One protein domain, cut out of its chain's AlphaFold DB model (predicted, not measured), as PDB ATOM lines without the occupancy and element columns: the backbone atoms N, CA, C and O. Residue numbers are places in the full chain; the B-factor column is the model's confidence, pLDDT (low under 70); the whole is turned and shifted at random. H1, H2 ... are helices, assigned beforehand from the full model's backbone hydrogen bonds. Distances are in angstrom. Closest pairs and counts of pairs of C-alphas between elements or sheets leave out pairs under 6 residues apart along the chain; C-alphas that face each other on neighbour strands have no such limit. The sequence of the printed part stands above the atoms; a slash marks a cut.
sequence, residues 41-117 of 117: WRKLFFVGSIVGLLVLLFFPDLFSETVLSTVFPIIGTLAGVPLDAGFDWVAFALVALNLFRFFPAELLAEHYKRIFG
ATOM      1  N   TRP A  41     175.769 234.399 201.621       93.94
ATOM      2  CA  TRP A  41     176.611 233.272 201.208       93.94
ATOM      3  C   TRP A  41     176.482 232.942 199.718       93.94
ATOM      4  O   TRP A  41     177.485 232.655 199.079       93.94
ATOM      5  N   ARG A  42     175.285 233.055 199.124       93.25
ATOM      6  CA  ARG A  42     175.091 232.833 197.677       93.25
ATOM      7  C   ARG A  42     175.805 233.897 196.844       93.25
ATOM      8  O   ARG A  42     176.416 233.567 195.833       93.25
ATOM      9  N   LYS A  43     175.782 235.155 197.301       93.31
ATOM     10  CA  LYS A  43     176.534 236.262 196.683       93.31
ATOM     11  C   LYS A  43     178.038 236.016 196.779       93.31
ATOM     12  O   LYS A  43     178.739 236.172 195.786       93.31
ATOM     13  N   LEU A  44     178.516 235.573 197.943       94.31
ATOM     14  CA  LEU A  44     179.920 235.216 198.153       94.31
ATOM     15  C   LEU A  44     180.353 234.042 197.270       94.31
ATOM     16  O   LEU A  44     181.408 234.129 196.656       94.31
ATOM     17  N   PHE A  45     179.540 232.989 197.134       94.75
ATOM     18  CA  PHE A  45     179.842 231.880 196.223       94.75
ATOM     19  C   PHE A  45     179.886 232.329 194.766       94.75
ATOM     20  O   PHE A  45     180.799 231.936 194.044       94.75
ATOM     21  N   PHE A  46     178.946 233.174 194.338       93.94
ATOM     22  CA  PHE A  46     178.939 233.719 192.985       93.94
ATOM     23  C   PHE A  46     180.188 234.564 192.709       93.94
ATOM     24  O   PHE A  46     180.940 234.265 191.785       93.94
ATOM     25  N   VAL A  47     180.448 235.578 193.540       94.50
ATOM     26  CA  VAL A  47     181.600 236.478 193.373       94.50
ATOM     27  C   VAL A  47     182.914 235.720 193.530       94.50
ATOM     28  O   VAL A  47     183.804 235.880 192.705       94.50
ATOM     29  N   GLY A  48     183.026 234.855 194.536       94.94
ATOM     30  CA  GLY A  48     184.209 234.028 194.768       94.94
ATOM     31  C   GLY A  48     184.500 233.094 193.598       94.94
ATOM     32  O   GLY A  48     185.651 232.967 193.195       94.94
ATOM     33  N   SER A  49     183.463 232.513 192.989       92.69
ATOM     34  CA  SER A  49     183.613 231.681 191.792       92.69
ATOM     35  C   SER A  49     184.049 232.510 190.583       92.69
ATOM     36  O   SER A  49     184.968 232.105 189.883       92.69
ATOM     37  N   ILE A  50     183.469 233.697 190.359       92.38
ATOM     38  CA  ILE A  50     183.909 234.611 189.290       92.38
ATOM     39  C   ILE A  50     185.375 235.007 189.477       92.38
ATOM     40  O   ILE A  50     186.155 234.912 188.534       92.38
ATOM     41  N   VAL A  51     185.770 235.407 190.687       94.56
ATOM     42  CA  VAL A  51     187.160 235.764 190.998       94.56
ATOM     43  C   VAL A  51     188.086 234.567 190.799       94.56
ATOM     44  O   VAL A  51     189.122 234.716 190.162       94.56
ATOM     45  N   GLY A  52     187.704 233.377 191.265       91.38
ATOM     46  CA  GLY A  52     188.478 232.151 191.057       91.38
ATOM     47  C   GLY A  52     188.680 231.826 189.576       91.38
ATOM     48  O   GLY A  52     189.795 231.515 189.167       91.38
ATOM     49  N   LEU A  53     187.636 231.975 188.755       89.06
ATOM     50  CA  LEU A  53     187.727 231.793 187.304       89.06
ATOM     51  C   LEU A  53     188.597 232.866 186.633       89.06
ATOM     52  O   LEU A  53     189.316 232.552 185.693       89.06
ATOM     53  N   LEU A  54     188.567 234.114 187.107       92.31
ATOM     54  CA  LEU A  54     189.456 235.166 186.605       92.31
ATOM     55  C   LEU A  54     190.916 234.897 186.984       92.31
ATOM     56  O   LEU A  54     191.794 235.086 186.151       92.31
ATOM     57  N   VAL A  55     191.185 234.421 188.202       90.69
ATOM     58  CA  VAL A  55     192.538 234.007 188.609       90.69
ATOM     59  C   VAL A  55     193.024 232.859 187.729       90.69
ATOM     60  O   VAL A  55     194.144 232.915 187.238       90.69
ATOM     61  N   LEU A  56     192.168 231.869 187.468       85.81
ATOM     62  CA  LEU A  56     192.463 230.767 186.552       85.81
ATOM     63  C   LEU A  56     192.773 231.248 185.128       85.81
ATOM     64  O   LEU A  56     193.683 230.729 184.493       85.81
ATOM     65  N   LEU A  57     192.033 232.248 184.645       86.44
ATOM     66  CA  LEU A  57     192.188 232.806 183.304       86.44
ATOM     67  C   LEU A  57     193.454 233.662 183.147       86.44
ATOM     68  O   LEU A  57     194.126 233.579 182.125       86.44
ATOM     69  N   PHE A  58     193.769 234.505 184.133       88.12
ATOM     70  CA  PHE A  58     194.901 235.437 184.063       88.12
ATOM     71  C   PHE A  58     196.218 234.846 184.564       88.12
ATOM     72  O   PHE A  58     197.281 235.310 184.159       88.12
ATOM     73  N   PHE A  59     196.153 233.852 185.447       87.12
ATOM     74  CA  PHE A  59     197.318 233.248 186.085       87.12
ATOM     75  C   PHE A  59     197.274 231.717 185.986       87.12
ATOM     76  O   PHE A  59     197.287 231.036 187.017       87.12
ATOM     77  N   PRO A  60     197.227 231.154 184.764       78.50
ATOM     78  CA  PRO A  60     197.203 229.706 184.578       78.50
ATOM     79  C   PRO A  60     198.425 229.024 185.216       78.50
ATOM     80  O   PRO A  60     198.289 227.933 185.761       78.50
ATOM     81  N   ASP A  61     199.577 229.702 185.258       80.75
ATOM     82  CA  ASP A  61     200.828 229.191 185.838       80.75
ATOM     83  C   ASP A  61     200.782 228.970 187.361       80.75
ATOM     84  O   ASP A  61     201.607 228.240 187.908       80.75
ATOM     85  N   LEU A  62     199.822 229.576 188.075       83.69
ATOM     86  CA  LEU A  62     199.631 229.318 189.510       83.69
ATOM     87  C   LEU A  62     199.039 227.927 189.778       83.69
ATOM     88  O   LEU A  62     199.047 227.460 190.918       83.69
ATOM     89  N   PHE A  63     198.513 227.267 188.747       79.50
ATOM     90  CA  PHE A  63     197.870 225.970 188.847       79.50
ATOM     91  C   PHE A  63     198.786 224.893 188.274       79.50
ATOM     92  O   PHE A  63     199.249 224.976 187.142       79.50
ATOM     93  N   SER A  64     199.020 223.836 189.051       73.56
ATOM     94  CA  SER A  64     199.777 222.682 188.563       73.56
ATOM     95  C   SER A  64     199.087 222.041 187.355       73.56
ATOM     96  O   SER A  64     197.854 221.946 187.327       73.56
ATOM     97  N   GLU A  65     199.877 221.483 186.436       72.00
ATOM     98  CA  GLU A  65     199.387 220.720 185.280       72.00
ATOM     99  C   GLU A  65     198.379 219.627 185.677       72.00
ATOM    100  O   GLU A  65     197.404 219.379 184.968       72.00
ATOM    101  N   THR A  66     198.542 219.012 186.852       69.88
ATOM    102  CA  THR A  66     197.637 217.983 187.394       69.88
ATOM    103  C   THR A  66     196.239 218.518 187.732       69.88
ATOM    104  O   THR A  66     195.235 217.846 187.496       69.88
ATOM    105  N   VAL A  67     196.145 219.742 188.261       70.75
ATOM    106  CA  VAL A  67     194.858 220.382 188.581       70.75
ATOM    107  C   VAL A  67     194.137 220.770 187.295       70.75
ATOM    108  O   VAL A  67     192.963 220.440 187.125       70.75
ATOM    109  N   LEU A  68     194.847 221.404 186.360       71.56
ATOM    110  CA  LEU A  68     194.279 221.821 185.078       71.56
ATOM    111  C   LEU A  68     193.804 220.615 184.251       71.56
ATOM    112  O   LEU A  68     192.674 220.613 183.769       71.56
ATOM    113  N   SER A  69     194.602 219.545 184.179       70.56
ATOM    114  CA  SER A  69     194.257 218.311 183.450       70.56
ATOM    115  C   SER A  69     193.110 217.503 184.063       70.56
ATOM    116  O   SER A  69     192.482 216.727 183.351       70.56
ATOM    117  N   THR A  70     192.786 217.694 185.346       72.69
ATOM    118  CA  THR A  70     191.627 217.043 185.987       72.69
ATOM    119  C   THR A  70     190.353 217.874 185.831       72.69
ATOM    120  O   THR A  70     189.268 217.341 185.604       72.69
ATOM    121  N   VAL A  71     190.473 219.198 185.947       69.12
ATOM    122  CA  VAL A  71     189.330 220.117 185.964       69.12
ATOM    123  C   VAL A  71     188.847 220.447 184.550       69.12
ATOM    124  O   VAL A  71     187.639 220.476 184.309       69.12
ATOM    125  N   PHE A  72     189.755 220.653 183.593       71.56
ATOM    126  CA  PHE A  72     189.391 221.020 182.221       71.56
ATOM    127  C   PHE A  72     188.539 219.972 181.498       71.56
ATOM    128  O   PHE A  72     187.560 220.377 180.877       71.56
ATOM    129  N   PRO A  73     188.775 218.652 181.609       71.56
ATOM    130  CA  PRO A  73     187.892 217.663 180.990       71.56
ATOM    131  C   PRO A  73     186.448 217.742 181.499       71.56
ATOM    132  O   PRO A  73     185.513 217.620 180.706       71.56
ATOM    133  N   ILE A  74     186.261 217.997 182.800       71.38
ATOM    134  CA  ILE A  74     184.942 218.114 183.441       71.38
ATOM    135  C   ILE A  74     184.231 219.384 182.966       71.38
ATOM    136  O   ILE A  74     183.054 219.356 182.609       71.38
ATOM    137  N   ILE A  75     184.948 220.511 182.927       65.44
ATOM    138  CA  ILE A  75     184.394 221.770 182.415       65.44
ATOM    139  C   ILE A  75     184.073 221.641 180.921       65.44
ATOM    140  O   ILE A  75     182.993 222.050 180.507       65.44
ATOM    141  N   GLY A  76     184.954 221.028 180.129       62.56
ATOM    142  CA  GLY A  76     184.766 220.812 178.694       62.56
ATOM    143  C   GLY A  76     183.536 219.959 178.378       62.56
ATOM    144  O   GLY A  76     182.777 220.293 177.469       62.56
ATOM    145  N   THR A  77     183.260 218.919 179.175       69.25
ATOM    146  CA  THR A  77     182.031 218.115 179.022       69.25
ATOM    147  C   THR A  77     180.769 218.896 179.381       69.25
ATOM    148  O   THR A  77     179.759 218.762 178.697       69.25
ATOM    149  N   LEU A  78     180.811 219.722 180.430       63.56
ATOM    150  CA  LEU A  78     179.653 220.512 180.865       63.56
ATOM    151  C   LEU A  78     179.377 221.724 179.963       63.56
ATOM    152  O   LEU A  78     178.223 222.118 179.806       63.56
ATOM    153  N   ALA A  79     180.422 222.327 179.397       61.28
ATOM    154  CA  ALA A  79     180.327 223.504 178.539       61.28
ATOM    155  C   ALA A  79     180.153 223.158 177.049       61.28
ATOM    156  O   ALA A  79     179.737 224.023 176.282       61.28
ATOM    157  N   GLY A  80     180.450 221.920 176.633       57.44
ATOM    158  CA  GLY A  80     180.346 221.483 175.236       57.44
ATOM    159  C   GLY A  80     181.373 222.131 174.302       57.44
ATOM    160  O   GLY A  80     181.144 222.190 173.095       57.44
ATOM    161  N   VAL A  81     182.483 222.641 174.845       55.09
ATOM    162  CA  VAL A  81     183.541 223.331 174.093       55.09
ATOM    163  C   VAL A  81     184.854 222.568 174.264       55.09
ATOM    164  O   VAL A  81     185.190 222.208 175.398       55.09
ATOM    165  N   PRO A  82     185.597 222.300 173.174       54.31
ATOM    166  CA  PRO A  82     186.916 221.706 173.275       54.31
ATOM    167  C   PRO A  82     187.857 222.753 173.903       54.31
ATOM    168  O   PRO A  82     188.025 223.859 173.401       54.31
ATOM    169  N   LEU A  83     188.358 222.436 175.101       61.31
ATOM    170  CA  LEU A  83     189.311 223.259 175.865       61.31
ATOM    171  C   LEU A  83     190.757 222.853 175.553       61.31
ATOM    172  O   LEU A  83     191.650 222.979 176.385       61.31
ATOM    173  N   ASP A  84     190.984 222.316 174.361       55.53
ATOM    174  CA  ASP A  84     192.259 221.819 173.854       55.53
ATOM    175  C   ASP A  84     193.338 222.913 173.762       55.53
ATOM    176  O   ASP A  84     194.523 222.590 173.720       55.53
ATOM    177  N   ALA A  85     192.952 224.193 173.851       58.81
ATOM    178  CA  ALA A  85     193.855 225.341 173.975       58.81
ATOM    179  C   ALA A  85     193.971 225.924 175.407       58.81
ATOM    180  O   ALA A  85     194.690 226.902 175.610       58.81
ATOM    181  N   GLY A  86     193.291 225.345 176.403       64.25
ATOM    182  CA  GLY A  86     193.209 225.869 177.769       64.25
ATOM    183  C   GLY A  86     191.912 226.636 178.058       64.25
ATOM    184  O   GLY A  86     190.948 226.589 177.298       64.25
ATOM    185  N   PHE A  87     191.861 227.310 179.208       76.12
ATOM    186  CA  PHE A  87     190.701 228.102 179.622       76.12
ATOM    187  C   PHE A  87     190.791 229.516 179.033       76.12
ATOM    188  O   PHE A  87     191.698 230.264 179.383       76.12
ATOM    189  N   ASP A  88     189.862 229.882 178.144       80.94
ATOM    190  CA  ASP A  88     189.818 231.187 177.471       80.94
ATOM    191  C   ASP A  88     188.590 232.034 177.873       80.94
ATOM    192  O   ASP A  88     187.781 231.658 178.726       80.94
ATOM    193  N   TRP A  89     188.426 233.207 177.247       84.62
ATOM    194  CA  TRP A  89     187.303 234.117 177.504       84.62
ATOM    195  C   TRP A  89     185.922 233.534 177.164       84.62
ATOM    196  O   TRP A  89     184.932 233.906 177.799       84.62
ATOM    197  N   VAL A  90     185.829 232.635 176.182       83.88
ATOM    198  CA  VAL A  90     184.572 231.981 175.791       83.88
ATOM    199  C   VAL A  90     184.211 230.912 176.816       83.88
ATOM    200  O   VAL A  90     183.082 230.898 177.312       83.88
ATOM    201  N   ALA A  91     185.173 230.071 177.199       81.56
ATOM    202  CA  ALA A  91     185.022 229.097 178.275       81.56
ATOM    203  C   ALA A  91     184.626 229.788 179.588       81.56
ATOM    204  O   ALA A  91     183.665 229.380 180.245       81.56
ATOM    205  N   PHE A  92     185.294 230.897 179.917       86.75
ATOM    206  CA  PHE A  92     184.936 231.749 181.044       86.75
ATOM    207  C   PHE A  92     183.485 232.213 180.968       86.75
ATOM    208  O   PHE A  92     182.750 232.038 181.937       86.75
ATOM    209  N   ALA A  93     183.046 232.763 179.833       85.94
ATOM    210  CA  ALA A  93     181.679 233.246 179.681       85.94
ATOM    211  C   ALA A  93     180.646 232.124 179.896       85.94
ATOM    212  O   ALA A  93     179.695 232.308 180.653       85.94
ATOM    213  N   LEU A  94     180.848 230.945 179.303       84.75
ATOM    214  CA  LEU A  94     179.930 229.807 179.442       84.75
ATOM    215  C   LEU A  94     179.839 229.292 180.884       84.75
ATOM    216  O   LEU A  94     178.744 229.004 181.383       84.75
ATOM    217  N   VAL A  95     180.975 229.202 181.578       85.56
ATOM    218  CA  VAL A  95     181.004 228.791 182.986       85.56
ATOM    219  C   VAL A  95     180.409 229.882 183.876       85.56
ATOM    220  O   VAL A  95     179.605 229.569 184.749       85.56
ATOM    221  N   ALA A  96     180.716 231.156 183.627       88.00
ATOM    222  CA  ALA A  96     180.170 232.292 184.365       88.00
ATOM    223  C   ALA A  96     178.638 232.362 184.259       88.00
ATOM    224  O   ALA A  96     177.964 232.566 185.270       88.00
ATOM    225  N   LEU A  97     178.069 232.109 183.073       86.69
ATOM    226  CA  LEU A  97     176.618 231.993 182.891       86.69
ATOM    227  C   LEU A  97     176.032 230.836 183.717       86.69
ATOM    228  O   LEU A  97     174.957 230.957 184.300       86.69
ATOM    229  N   ASN A  98     176.754 229.725 183.850       86.88
ATOM    230  CA  ASN A  98     176.331 228.613 184.700       86.88
ATOM    231  C   ASN A  98     176.312 228.955 186.201       86.88
ATOM    232  O   ASN A  98     175.601 228.289 186.959       86.88
ATOM    233  N   LEU A  99     177.053 229.975 186.646       89.12
ATOM    234  CA  LEU A  99     177.084 230.398 188.049       89.12
ATOM    235  C   LEU A  99     175.799 231.105 188.488       89.12
ATOM    236  O   LEU A  99     175.537 231.180 189.690       89.12
ATOM    237  N   PHE A 100     174.950 231.553 187.554       89.06
ATOM    238  CA  PHE A 100     173.623 232.080 187.894       89.06
ATOM    239  C   PHE A 100     172.786 231.082 188.707       89.06
ATOM    240  O   PHE A 100     171.934 231.507 189.486       89.06
ATOM    241  N   ARG A 101     173.091 229.777 188.623       88.75
ATOM    242  CA  ARG A 101     172.476 228.723 189.446       88.75
ATOM    243  C   ARG A 101     172.620 228.938 190.959       88.75
ATOM    244  O   ARG A 101     171.878 228.340 191.730       88.75
ATOM    245  N   PHE A 102     173.601 229.729 191.406       88.81
ATOM    246  CA  PHE A 102     173.767 230.033 192.829       88.81
ATOM    247  C   PHE A 102     172.654 230.937 193.359       88.81
ATOM    248  O   PHE A 102     172.346 230.905 194.558       88.81
ATOM    249  N   PHE A 103     172.024 231.727 192.491       91.56
ATOM    250  CA  PHE A 103     170.889 232.559 192.859       91.56
ATOM    251  C   PHE A 103     169.590 231.735 192.900       91.56
ATOM    252  O   PHE A 103     169.461 230.750 192.175       91.56
ATOM    253  N   PRO A 104     168.621 232.097 193.761       92.12
ATOM    254  CA  PRO A 104     167.301 231.468 193.760       92.12
ATOM    255  C   PRO A 104     166.614 231.665 192.406       92.12
ATOM    256  O   PRO A 104     166.574 232.789 191.898       92.12
ATOM    257  N   ALA A 105     166.080 230.588 191.828       91.50
ATOM    258  CA  ALA A 105     165.523 230.604 190.477       91.50
ATOM    259  C   ALA A 105     164.316 231.550 190.363       91.50
ATOM    260  O   ALA A 105     164.151 232.220 189.345       91.50
ATOM    261  N   GLU A 106     163.517 231.661 191.425       91.94
ATOM    262  CA  GLU A 106     162.334 232.518 191.482       91.94
ATOM    263  C   GLU A 106     162.722 233.996 191.400       91.94
ATOM    264  O   GLU A 106     162.160 234.750 190.606       91.94
ATOM    265  N   LEU A 107     163.732 234.400 192.178       92.38
ATOM    266  CA  LEU A 107     164.239 235.770 192.166       92.38
ATOM    267  C   LEU A 107     164.929 236.077 190.837       92.38
ATOM    268  O   LEU A 107     164.693 237.137 190.256       92.38
ATOM    269  N   LEU A 108     165.738 235.141 190.327       91.75
ATOM    270  CA  LEU A 108     166.398 235.271 189.030       91.75
ATOM    271  C   LEU A 108     165.385 235.518 187.912       91.75
ATOM    272  O   LEU A 108     165.553 236.467 187.148       91.75
ATOM    273  N   ALA A 109     164.311 234.729 187.861       91.88
ATOM    274  CA  ALA A 109     163.235 234.890 186.893       91.88
ATOM    275  C   ALA A 109     162.477 236.219 187.065       91.88
ATOM    276  O   ALA A 109     162.164 236.870 186.067       91.88
ATOM    277  N   GLU A 110     162.216 236.652 188.305       92.25
ATOM    278  CA  GLU A 110     161.546 237.928 188.600       92.25
ATOM    279  C   GLU A 110     162.325 239.115 188.011       92.25
ATOM    280  O   GLU A 110     161.779 239.930 187.260       92.25
ATOM    281  N   HIS A 111     163.622 239.199 188.311       90.75
ATOM    282  CA  HIS A 111     164.480 240.277 187.817       90.75
ATOM    283  C   HIS A 111     164.780 240.142 186.327       90.75
ATOM    284  O   HIS A 111     164.847 241.154 185.628       90.75
ATOM    285  N   TYR A 112     164.906 238.915 185.816       90.00
ATOM    286  CA  TYR A 112     165.067 238.670 184.387       90.00
ATOM    287  C   TYR A 112     163.866 239.209 183.608       90.00
ATOM    288  O   TYR A 112     164.043 240.024 182.705       90.00
ATOM    289  N   LYS A 113     162.638 238.859 184.010       90.31
ATOM    290  CA  LYS A 113     161.414 239.373 183.378       90.31
ATOM    291  C   LYS A 113     161.335 240.898 183.441       90.31
ATOM    292  O   LYS A 113     160.898 241.516 182.483       90.31
ATOM    293  N   ARG A 114     161.786 241.509 184.538       89.56
ATOM    294  CA  ARG A 114     161.798 242.971 184.701       89.56
ATOM    295  C   ARG A 114     162.796 243.687 183.777       89.56
ATOM    296  O   ARG A 114     162.582 244.847 183.446       89.56
ATOM    297  N   ILE A 115     163.916 243.051 183.434       87.81
ATOM    298  CA  ILE A 115     165.013 243.671 182.665       87.81
ATOM    299  C   ILE A 115     164.938 243.325 181.170       87.81
ATOM    300  O   ILE A 115     165.363 244.123 180.330       87.81
ATOM    301  N   PHE A 116     164.450 242.128 180.846       83.56
ATOM    302  CA  PHE A 116     164.442 241.570 179.494       83.56
ATOM    303  C   PHE A 116     163.046 241.436 178.875       83.56
ATOM    304  O   PHE A 116     162.983 241.305 177.653       83.56
ATOM    305  N   GLY A 117     161.978 241.443 179.681       74.88
ATOM    306  CA  GLY A 117     160.593 241.530 179.204       74.88
ATOM    307  C   GLY A 117     160.209 242.959 178.857       74.88
ATOM    308  O   GLY A 117     159.401 243.106 177.919       74.88
TER     309      GLY A 117
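What this domain is: This is residues 41 to 117 of the 117 residues of an uncharacterized protein of Chloroflexi bacterium (UniProt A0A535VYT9). What is the shape? H1 and H3 lie side by side, running opposite ways, H2 meets residues 91 to 95 of H3 with its last residues, 75 to 79, alone, and at H3's other end residues 109 to 117, of which 109 to 116 belong to H4, stick out. What makes it? 77 residues are printed, with four named helices, H1 to H4 in chain order, and no named strand: all helix, loose, radius of gyration of the C-alphas 14.4 A, spanning 43 by 26 by 17 A.

How they stand to each other: What touches? H1, residues 41 to 58, touches H3, residues 89 to 102, opposite ways at a shallow tilt of 11 degrees; their closest C-alphas, of Arg 42 and Phe 102, are 5.8 A apart. H2, residues 65 to 79, touches H3 with residues 75 to 79 alone, only just about perpendicular at 71 degrees; the closest C-alphas, of Ala 79 and Leu 94, are 6.4 A apart. What does not? H4, residues 105 to 116, is close to H3 but not clearly touching, C-alphas 100 and 108 being closest at 8.0 A. Backbones? Every O i to N i+4 pair is within hydrogen-bond range in H1 and H4, 9 of 11 in H2, 7 of 10 in H3.

Where its parts are: Where does H1 begin? C-alpha 41 is at (176.611, 233.272, 201.208); H1 is 25.2 A long, H2 20.4 A, H3 20.9 A. Where does H4 end? C-alpha 116 is at (164.442, 241.570, 179.494), after 15.6 A.

The domain as a whole: Any cut? The printed part has no cut and no long link. Where is confidence low? Residues 66, 71 and 75 to 86 are under 70.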